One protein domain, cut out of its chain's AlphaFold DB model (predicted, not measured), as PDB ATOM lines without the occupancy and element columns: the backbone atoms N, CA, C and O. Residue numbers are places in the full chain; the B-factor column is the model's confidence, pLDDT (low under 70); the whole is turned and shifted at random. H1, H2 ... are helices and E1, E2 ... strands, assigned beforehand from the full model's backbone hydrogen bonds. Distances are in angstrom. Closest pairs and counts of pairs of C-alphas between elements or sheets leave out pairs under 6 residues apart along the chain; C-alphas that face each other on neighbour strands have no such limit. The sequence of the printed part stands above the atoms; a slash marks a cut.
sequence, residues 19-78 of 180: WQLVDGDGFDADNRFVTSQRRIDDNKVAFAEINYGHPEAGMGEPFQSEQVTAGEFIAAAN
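This is residues 19 to 78 of the 180 residues of an uncharacterized protein of Pseudomonas mohnii (UniProt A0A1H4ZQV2). A small antiparallel sheet of three strands, E1, E2 and E3, has one long helix, H2, packed along one of its faces, with no named helix on the other face. The short helix H1 follows at one end of E2, the link from E3 to H2 loops out past the opposite end of the sheet, and these two places make the long axis of a flat outline. The printed part has 60 residues, with two named helices and three named strands in the order E1, E2, H1, E3, H2 along the chain; the sheet's order is E1, E2, E3. The class is mixed, helices and strands, and the whole is compact, with a radius of gyration of the C-alphas of 11.9 A and spans of 36 by 26 by 11 A.

The first strand, E1, residues 20 to 23, forms a hairpin with E2, residues 31 to 35. The two are antiparallel, with 151 degrees between their N-to-C directions. The C-alphas of Leu 21 and Val 34 face each other at 4.7 A, and N 20 and O 35, 2.8 A apart, and N 33 and O 22, also 2.8 A apart, are within hydrogen-bond range. E2 is the inner strand, and its other neighbour is E3, residues 48 to 51, antiparallel at 163 degrees. The C-alphas of Phe 33 and Glu 49 face each other at 4.6 A, and N 50 and O 32, 2.7 A apart, are within hydrogen-bond range. E1 and E3 are the edge strands. H2, residues 63 to 76, is on this sheet, in two layers, a helix on one face of a sheet, at a height over the sheet of 9.0 A. It lies over E2 and runs along the strands, at 8 degrees to E2 on the local plane; 10 of its 14 C-alphas fall on E2 and 2 on E1, only just too few to lie over E1 too. The closest C-alphas of H2 and E1 are those of Ala 75 and Gln 20, 5.1 A apart. For H2 and E2 they are those of Ala 75 and Val 34, at 6.0 A, and for H2 and E3 those of Gly 71 and Ile 50, at 6.2 A. H1, residues 37 to 41, is not on the sheet and is apart from H2. Its closest C-alpha pair with E1 is Gln 37 and Gln 20, at 7.6 A. In H1 and H2 every O i to N i+4 pair is within hydrogen-bond range.

E1 runs from Gln 20 to Asp 23, beginning at C-alpha 20 at (-30.052, 30.091, -7.127), and is 10.0 A long from first to last C-alpha. E2 runs from Asn 31 to Thr 35 over 12.8 A. H1, Gln 37 to Asp 41, measures 6.2 A. E3, Ala 48 to Asn 51, measures 9.8 A, and its C-alpha 48 is at (-34.435, 39.505, -4.760). H2 runs from Phe 63 to Ala 76 over 19.9 A and ends with C-alpha 76 at (-30.845, 27.632, -0.064).

The two C-alphas farthest apart are those of Asp 42 and Gly 58, at 35.7 A, while the first and last printed C-alphas, Trp 19 and Asn 78, are 5.6 A apart. The printed part has no cut. The link from E2 to H1 is tight, those from E1 to E2 and from H1 to E3 are short, and the link from E3 to H2, with 11 residues, is long. In this predicted model the mean pLDDT of the printed part is 89.1, and one printed residue, Pro 55 in that long link, is under 70.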
ATOM      1  N   TRP A  19     -34.220  27.914  -6.028       95.69
ATOM      2  CA  TRP A  19     -33.624  29.227  -6.203       95.69
ATOM      3  C   TRP A  19     -32.111  29.103  -6.220       95.69
ATOM      4  O   TRP A  19     -31.529  28.250  -5.554       95.69
ATOM      5  N   GLN A  20     -31.488  29.984  -6.984       95.31
ATOM      6  CA  GLN A  20     -30.052  30.091  -7.127       95.31
ATOM      7  C   GLN A  20     -29.636  31.551  -7.030       95.31
ATOM      8  O   GLN A  20     -30.403  32.458  -7.372       95.31
ATOM      9  N   LEU A  21     -28.414  31.748  -6.550       95.44
ATOM     10  CA  LEU A  21     -27.759  33.042  -6.511       95.44
ATOM     11  C   LEU A  21     -26.929  33.198  -7.789       95.44
ATOM     12  O   LEU A  21     -26.076  32.356  -8.069       95.44
ATOM     13  N   VAL A  22     -27.194  34.244  -8.565       94.00
ATOM     14  CA  VAL A  22     -26.468  34.546  -9.808       94.00
ATOM     15  C   VAL A  22     -25.795  35.908  -9.719       94.00
ATOM     16  O   VAL A  22     -26.354  36.830  -9.126       94.00
ATOM     17  N   ASP A  23     -24.599  36.027 -10.291       91.25
ATOM     18  CA  ASP A  23     -23.909  37.311 -10.432       91.25
ATOM     19  C   ASP A  23     -24.661  38.215 -11.419       91.25
ATOM     20  O   ASP A  23     -25.192  37.740 -12.427       91.25
ATOM     21  N   GLY A  24     -24.724  39.510 -11.110       87.94
ATOM     22  CA  GLY A  24     -25.227  40.525 -12.024       87.94
ATOM     23  C   GLY A  24     -24.300  40.759 -13.211       87.94
ATOM     24  O   GLY A  24     -23.124  40.390 -13.199       87.94
ATOM     25  N   ASP A  25     -24.831  41.394 -14.252       84.50
ATOM     26  CA  ASP A  25     -24.079  41.774 -15.439       84.50
ATOM     27  C   ASP A  25     -24.097  43.293 -15.675       84.50
ATOM     28  O   ASP A  25     -24.913  44.046 -15.143       84.50
ATOM     29  N   GLY A  26     -23.133  43.774 -16.464       85.69
ATOM     30  CA  GLY A  26     -23.059  45.177 -16.868       85.69
ATOM     31  C   GLY A  26     -22.981  46.155 -15.691       85.69
ATOM     32  O   GLY A  26     -21.981  46.193 -14.980       85.69
ATOM     33  N   PHE A  27     -24.015  46.988 -15.546       79.56
ATOM     34  CA  PHE A  27     -24.100  48.004 -14.490       79.56
ATOM     35  C   PHE A  27     -24.332  47.391 -13.101       79.56
ATOM     36  O   PHE A  27     -23.923  47.982 -12.108       79.56
ATOM     37  N   ASP A  28     -24.909  46.189 -13.043       82.94
ATOM     38  CA  ASP A  28     -25.250  45.496 -11.799       82.94
ATOM     39  C   ASP A  28     -24.201  44.436 -11.423       82.94
ATOM     40  O   ASP A  28     -24.467  43.561 -10.603       82.94
ATOM     41  N   ALA A  29     -23.000  44.492 -12.013       82.94
ATOM     42  CA  ALA A  29     -21.932  43.512 -11.788       82.94
ATOM     43  C   ALA A  29     -21.466  43.418 -10.322       82.94
ATOM     44  O   ALA A  29     -20.902  42.401  -9.921       82.94
ATOM     45  N   ASP A  30     -21.722  44.457  -9.523       83.31
ATOM     46  CA  ASP A  30     -21.433  44.475  -8.086       83.31
ATOM     47  C   ASP A  30     -22.534  43.802  -7.244       83.31
ATOM     48  O   ASP A  30     -22.376  43.652  -6.034       83.31
ATOM     49  N   ASN A  31     -23.650  43.391  -7.853       89.00
ATOM     50  CA  ASN A  31     -24.803  42.812  -7.172       89.00
ATOM     51  C   ASN A  31     -24.997  41.338  -7.539       89.00
ATOM     52  O   ASN A  31     -24.570  40.858  -8.589       89.00
ATOM     53  N   ARG A  32     -25.682  40.599  -6.659       92.38
ATOM     54  CA  ARG A  32     -26.157  39.238  -6.955       92.38
ATOM     55  C   ARG A  32     -27.659  39.152  -6.841       92.38
ATOM     56  O   ARG A  32     -28.284  39.886  -6.085       92.38
ATOM     57  N   PHE A  33     -28.243  38.200  -7.545       95.12
ATOM     58  CA  PHE A  33     -29.683  38.065  -7.648       95.12
ATOM     59  C   PHE A  33     -30.130  36.668  -7.239       95.12
ATOM     60  O   PHE A  33     -29.590  35.667  -7.705       95.12
ATOM     61  N   VAL A  34     -31.156  36.598  -6.394       96.00
ATOM     62  CA  VAL A  34     -31.846  35.344  -6.084       96.00
ATOM     63  C   VAL A  34     -32.941  35.141  -7.119       96.00
ATOM     64  O   VAL A  34     -33.894  35.917  -7.203       96.00
ATOM     65  N   THR A  35     -32.829  34.090  -7.918       95.25
ATOM     66  CA  THR A  35     -33.767  33.791  -9.006       95.25
ATOM     67  C   THR A  35     -33.955  32.283  -9.164       95.25
ATOM     68  O   THR A  35     -33.310  31.503  -8.476       95.25
ATOM     69  N   SER A  36     -34.841  31.846 -10.056       94.44
ATOM     70  CA  SER A  36     -34.939  30.439 -10.465       94.44
ATOM     71  C   SER A  36     -34.525  30.277 -11.922       94.44
ATOM     72  O   SER A  36     -34.639  31.224 -12.705       94.44
ATOM     73  N   GLN A  37     -34.110  29.067 -12.313       92.00
ATOM     74  CA  GLN A  37     -33.721  28.785 -13.700       92.00
ATOM     75  C   GLN A  37     -34.825  29.173 -14.689       92.00
ATOM     76  O   GLN A  37     -34.584  29.896 -15.647       92.00
ATOM     77  N   ARG A  38     -36.077  28.822 -14.373       92.06
ATOM     78  CA  ARG A  38     -37.245  29.201 -15.178       92.06
ATOM     79  C   ARG A  38     -37.370  30.713 -15.382       92.06
ATOM     80  O   ARG A  38     -37.786  31.147 -16.447       92.06
ATOM     81  N   ARG A  39     -37.081  31.528 -14.360       93.19
ATOM     82  CA  ARG A  39     -37.161  32.992 -14.498       93.19
ATOM     83  C   ARG A  39     -36.039  33.530 -15.376       93.19
ATOM     84  O   ARG A  39     -36.318  34.435 -16.150       93.19
ATOM     85  N   ILE A  40     -34.837  32.962 -15.287       91.88
ATOM     86  CA  ILE A  40     -33.732  33.292 -16.197       91.88
ATOM     87  C   ILE A  40     -34.122  32.956 -17.639       91.88
ATOM     88  O   ILE A  40     -34.054  33.827 -18.501       91.88
ATOM     89  N   ASP A  41     -34.612  31.739 -17.885       92.69
ATOM     90  CA  ASP A  41     -35.005  31.282 -19.225       92.69
ATOM     91  C   ASP A  41     -36.138  32.138 -19.820       92.69
ATOM     92  O   ASP A  41     -36.140  32.454 -21.010       92.69
ATOM     93  N   ASP A  42     -37.087  32.561 -18.977       94.50
ATOM     94  CA  ASP A  42     -38.211  33.425 -19.353       94.50
ATOM     95  C   ASP A  42     -37.837  34.927 -19.419       94.50
ATOM     96  O   ASP A  42     -38.721  35.759 -19.644       94.50
ATOM     97  N   ASN A  43     -36.574  35.296 -19.172       91.75
ATOM     98  CA  ASN A  43     -36.093  36.679 -19.052       91.75
ATOM     99  C   ASN A  43     -36.930  37.539 -18.076       91.75
ATOM    100  O   ASN A  43     -37.351  38.660 -18.377       91.75
ATOM    101  N   LYS A  44     -37.237  36.979 -16.902       92.12
ATOM    102  CA  LYS A  44     -38.009  37.620 -15.830       92.12
ATOM    103  C   LYS A  44     -37.090  38.193 -14.762       92.12
ATOM    104  O   LYS A  44     -36.098  37.577 -14.389       92.12
ATOM    105  N   VAL A  45     -37.521  39.310 -14.175       92.50
ATOM    106  CA  VAL A  45     -36.874  39.926 -13.006       92.50
ATOM    107  C   VAL A  45     -36.697  38.889 -11.893       92.50
ATOM    108  O   VAL A  45     -37.612  38.090 -11.643       92.50
ATOM    109  N   ALA A  46     -35.538  38.917 -11.238       94.31
ATOM    110  CA  ALA A  46     -35.211  38.087 -10.084       94.31
ATOM    111  C   ALA A  46     -36.199  38.281  -8.916       94.31
ATOM    112  O   ALA A  46     -36.998  39.218  -8.893       94.31
ATOM    113  N   PHE A  47     -36.183  37.367  -7.948       93.81
ATOM    114  CA  PHE A  47     -37.009  37.484  -6.744       93.81
ATOM    115  C   PHE A  47     -36.450  38.515  -5.765       93.81
ATOM    116  O   PHE A  47     -37.224  39.233  -5.138       93.81
ATOM    117  N   ALA A  48     -35.125  38.568  -5.631       94.00
ATOM    118  CA  ALA A  48     -34.435  39.505  -4.760       94.00
ATOM    119  C   ALA A  48     -33.066  39.881  -5.330       94.00
ATOM    120  O   ALA A  48     -32.462  39.119  -6.086       94.00
ATOM    121  N   GLU A  49     -32.593  41.047  -4.919       93.94
ATOM    122  CA  GLU A  49     -31.274  41.589  -5.214       93.94
ATOM    123  C   GLU A  49     -30.492  41.709  -3.906       93.94
ATOM    124  O   GLU A  49     -31.013  42.177  -2.891       93.94
ATOM    125  N   ILE A  50     -29.241  41.276  -3.946       92.69
ATOM    126  CA  ILE A  50     -28.284  41.305  -2.852       92.69
ATOM    127  C   ILE A  50     -27.223  42.334  -3.227       92.69
ATOM    128  O   ILE A  50     -26.442  42.127  -4.157       92.69
ATOM    129  N   ASN A  51     -27.237  43.458  -2.513       88.12
ATOM    130  CA  ASN A  51     -26.328  44.572  -2.747       88.12
ATOM    131  C   ASN A  51     -25.045  44.387  -1.933       88.12
ATOM    132  O   ASN A  51     -25.092  44.430  -0.704       88.12
ATOM    133  N   TYR A  52     -23.900  44.255  -2.604       79.00
ATOM    134  CA  TYR A  52     -22.596  44.146  -1.929       79.00
ATOM    135  C   TYR A  52     -21.994  45.505  -1.571       79.00
ATOM    136  O   TYR A  52     -21.046  45.579  -0.788       79.00
ATOM    137  N   GLY A  53     -22.598  46.581  -2.084       73.44
ATOM    138  CA  GLY A  53     -22.097  47.940  -1.953       73.44
ATOM    139  C   GLY A  53     -20.957  48.189  -2.937       73.44
ATOM    140  O   GLY A  53     -20.000  47.422  -3.009       73.44
ATOM    141  N   HIS A  54     -21.049  49.289  -3.684       71.12
ATOM    142  CA  HIS A  54     -19.995  49.685  -4.616       71.12
ATOM    143  C   HIS A  54     -18.661  49.843  -3.857       71.12
ATOM    144  O   HIS A  54     -18.674  50.367  -2.736       71.12
ATOM    145  N   PRO A  55     -17.502  49.478  -4.434       66.56
ATOM    146  CA  PRO A  55     -16.199  49.623  -3.772       66.56
ATOM    147  C   PRO A  55     -15.924  51.036  -3.225       66.56
ATOM    148  O   PRO A  55     -15.260  51.206  -2.204       66.56
ATOM    149  N   GLU A  56     -16.486  52.063  -3.867       73.44
ATOM    150  CA  GLU A  56     -16.365  53.469  -3.449       73.44
ATOM    151  C   GLU A  56     -17.346  53.888  -2.339       73.44
ATOM    152  O   GLU A  56     -17.210  54.970  -1.772       73.44
ATOM    153  N   ALA A  57     -18.318  53.042  -1.984       78.31
ATOM    154  CA  ALA A  57     -19.287  53.307  -0.920       78.31
ATOM    155  C   ALA A  57     -18.698  53.132   0.494       78.31
ATOM    156  O   ALA A  57     -19.390  53.373   1.481       78.31
ATOM    157  N   GLY A  58     -17.439  52.692   0.614       79.50
ATOM    158  CA  GLY A  58     -16.776  52.457   1.902       79.50
ATOM    159  C   GLY A  58     -17.321  51.249   2.679       79.50
ATOM    160  O   GLY A  58     -16.991  51.081   3.852       79.50
ATOM    161  N   MET A  59     -18.137  50.410   2.037       77.31
ATOM    162  CA  MET A  59     -18.768  49.223   2.622       77.31
ATOM    163  C   MET A  59     -17.872  47.996   2.417       77.31
ATOM    164  O   MET A  59     -18.109  47.165   1.544       77.31
ATOM    165  N   GLY A  60     -16.796  47.930   3.199       80.75
ATOM    166  CA  GLY A  60     -15.899  46.774   3.256       80.75
ATOM    167  C   GLY A  60     -16.342  45.729   4.283       80.75
ATOM    168  O   GLY A  60     -17.494  45.684   4.710       80.75
ATOM    169  N   GLU A  61     -15.410  44.890   4.723       86.38
ATOM    170  CA  GLU A  61     -15.691  43.883   5.751       86.38
ATOM    171  C   GLU A  61     -16.108  44.511   7.099       86.38
ATOM    172  O   GLU A  61     -15.542  45.535   7.502       86.38
ATOM    173  N   PRO A  62     -17.069  43.901   7.825       87.31
ATOM    174  CA  PRO A  62     -17.659  42.572   7.590       87.31
ATOM    175  C   PRO A  62     -18.892  42.552   6.665       87.31
ATOM    176  O   PRO A  62     -19.503  41.505   6.474       87.31
ATOM    177  N   PHE A  63     -19.303  43.698   6.115       87.50
ATOM    178  CA  PHE A  63     -20.572  43.812   5.389       87.50
ATOM    179  C   PHE A  63     -20.629  42.898   4.159       87.50
ATOM    180  O   PHE A  63     -21.631  42.224   3.938       87.50
ATOM    181  N   GLN A  64     -19.551  42.835   3.375       84.62
ATOM    182  CA  GLN A  64     -19.527  42.040   2.144       84.62
ATOM    183  C   GLN A  64     -19.705  40.544   2.418       84.62
ATOM    184  O   GLN A  64     -20.541  39.903   1.779       84.62
ATOM    185  N   SER A  65     -18.985  39.988   3.396       87.88
ATOM    186  CA  SER A  65     -19.125  38.574   3.760       87.88
ATOM    187  C   SER A  65     -20.510  38.234   4.334       87.88
ATOM    188  O   SER A  65     -21.052  37.162   4.039       87.88
ATOM    189  N   GLU A  66     -21.134  39.153   5.077       91.81
ATOM    190  CA  GLU A  66     -22.521  39.010   5.536       91.81
ATOM    191  C   GLU A  66     -23.508  38.964   4.361       91.81
ATOM    192  O   GLU A  66     -24.359  38.074   4.316       91.81
ATOM    193  N   GLN A  67     -23.362  39.850   3.369       91.38
ATOM    194  CA  GLN A  67     -24.227  39.864   2.184       91.38
ATOM    195  C   GLN A  67     -24.072  38.600   1.330       91.38
ATOM    196  O   GLN A  67     -25.074  38.061   0.855       91.38
ATOM    197  N   VAL A  68     -22.846  38.070   1.177       88.44
ATOM    198  CA  VAL A  68     -22.619  36.772   0.500       88.44
ATOM    199  C   VAL A  68     -23.437  35.692   1.196       88.44
ATOM    200  O   VAL A  68     -24.263  35.032   0.565       88.44
ATOM    201  N   THR A  69     -23.251  35.577   2.508       92.75
ATOM    202  CA  THR A  69     -23.882  34.534   3.317       92.75
ATOM    203  C   THR A  69     -25.406  34.663   3.313       92.75
ATOM    204  O   THR A  69     -26.113  33.663   3.206       92.75
ATOM    205  N   ALA A  70     -25.938  35.886   3.396       93.31
ATOM    206  CA  ALA A  70     -27.375  36.136   3.363       93.31
ATOM    207  C   ALA A  70     -27.997  35.717   2.022       93.31
ATOM    208  O   ALA A  70     -29.024  35.038   2.009       93.31
ATOM    209  N   GLY A  71     -27.363  36.067   0.898       94.25
ATOM    210  CA  GLY A  71     -27.820  35.664  -0.432       94.25
ATOM    211  C   GLY A  71     -27.822  34.147  -0.617       94.25
ATOM    212  O   GLY A  71     -28.817  33.579  -1.076       94.25
ATOM    213  N   GLU A  72     -26.743  33.481  -0.203       94.94
ATOM    214  CA  GLU A  72     -26.634  32.017  -0.233       94.94
ATOM    215  C   GLU A  72     -27.699  31.353   0.643       94.94
ATOM    216  O   GLU A  72     -28.358  30.406   0.209       94.94
ATOM    217  N   PHE A  73     -27.927  31.879   1.848       96.75
ATOM    218  CA  PHE A  73     -28.960  31.376   2.744       96.75
ATOM    219  C   PHE A  73     -30.356  31.509   2.135       96.75
ATOM    220  O   PHE A  73     -31.121  30.550   2.173       96.75
ATOM    221  N   ILE A  74     -30.696  32.657   1.542       95.44
ATOM    222  CA  ILE A  74     -32.007  32.869   0.908       95.44
ATOM    223  C   ILE A  74     -32.195  31.920  -0.284       95.44
ATOM    224  O   ILE A  74     -33.269  31.337  -0.436       95.44
ATOM    225  N   ALA A  75     -31.165  31.733  -1.115       95.94
ATOM    226  CA  ALA A  75     -31.217  30.796  -2.236       95.94
ATOM    227  C   ALA A  75     -31.369  29.335  -1.768       95.94
ATOM    228  O   ALA A  75     -32.114  28.564  -2.376       95.94
ATOM    229  N   ALA A  76     -30.716  28.957  -0.665       96.06
ATOM    230  CA  ALA A  76     -30.845  27.632  -0.064       96.06
ATOM    231  C   ALA A  76     -32.206  27.425   0.629       96.06
ATOM    232  O   ALA A  76     -32.805  26.360   0.504       96.06
ATOM    233  N   ALA A  77     -32.732  28.446   1.311       95.62
ATOM    234  CA  ALA A  77     -34.033  28.455   1.987       95.62
ATOM    235  C   ALA A  77     -35.207  28.679   1.013       95.62
ATOM    236  O   ALA A  77     -36.176  29.379   1.311       95.62
ATOM    237  N   ASN A  78     -35.112  28.086  -0.175       95.12
ATOM    238  CA  ASN A  78     -36.095  28.229  -1.237       95.12
ATOM    239  C   ASN A  78     -37.369  27.392  -0.983       95.12
ATOM    240  O   ASN A  78     -37.388  26.513  -0.113       95.12
TER     241      ASN A  78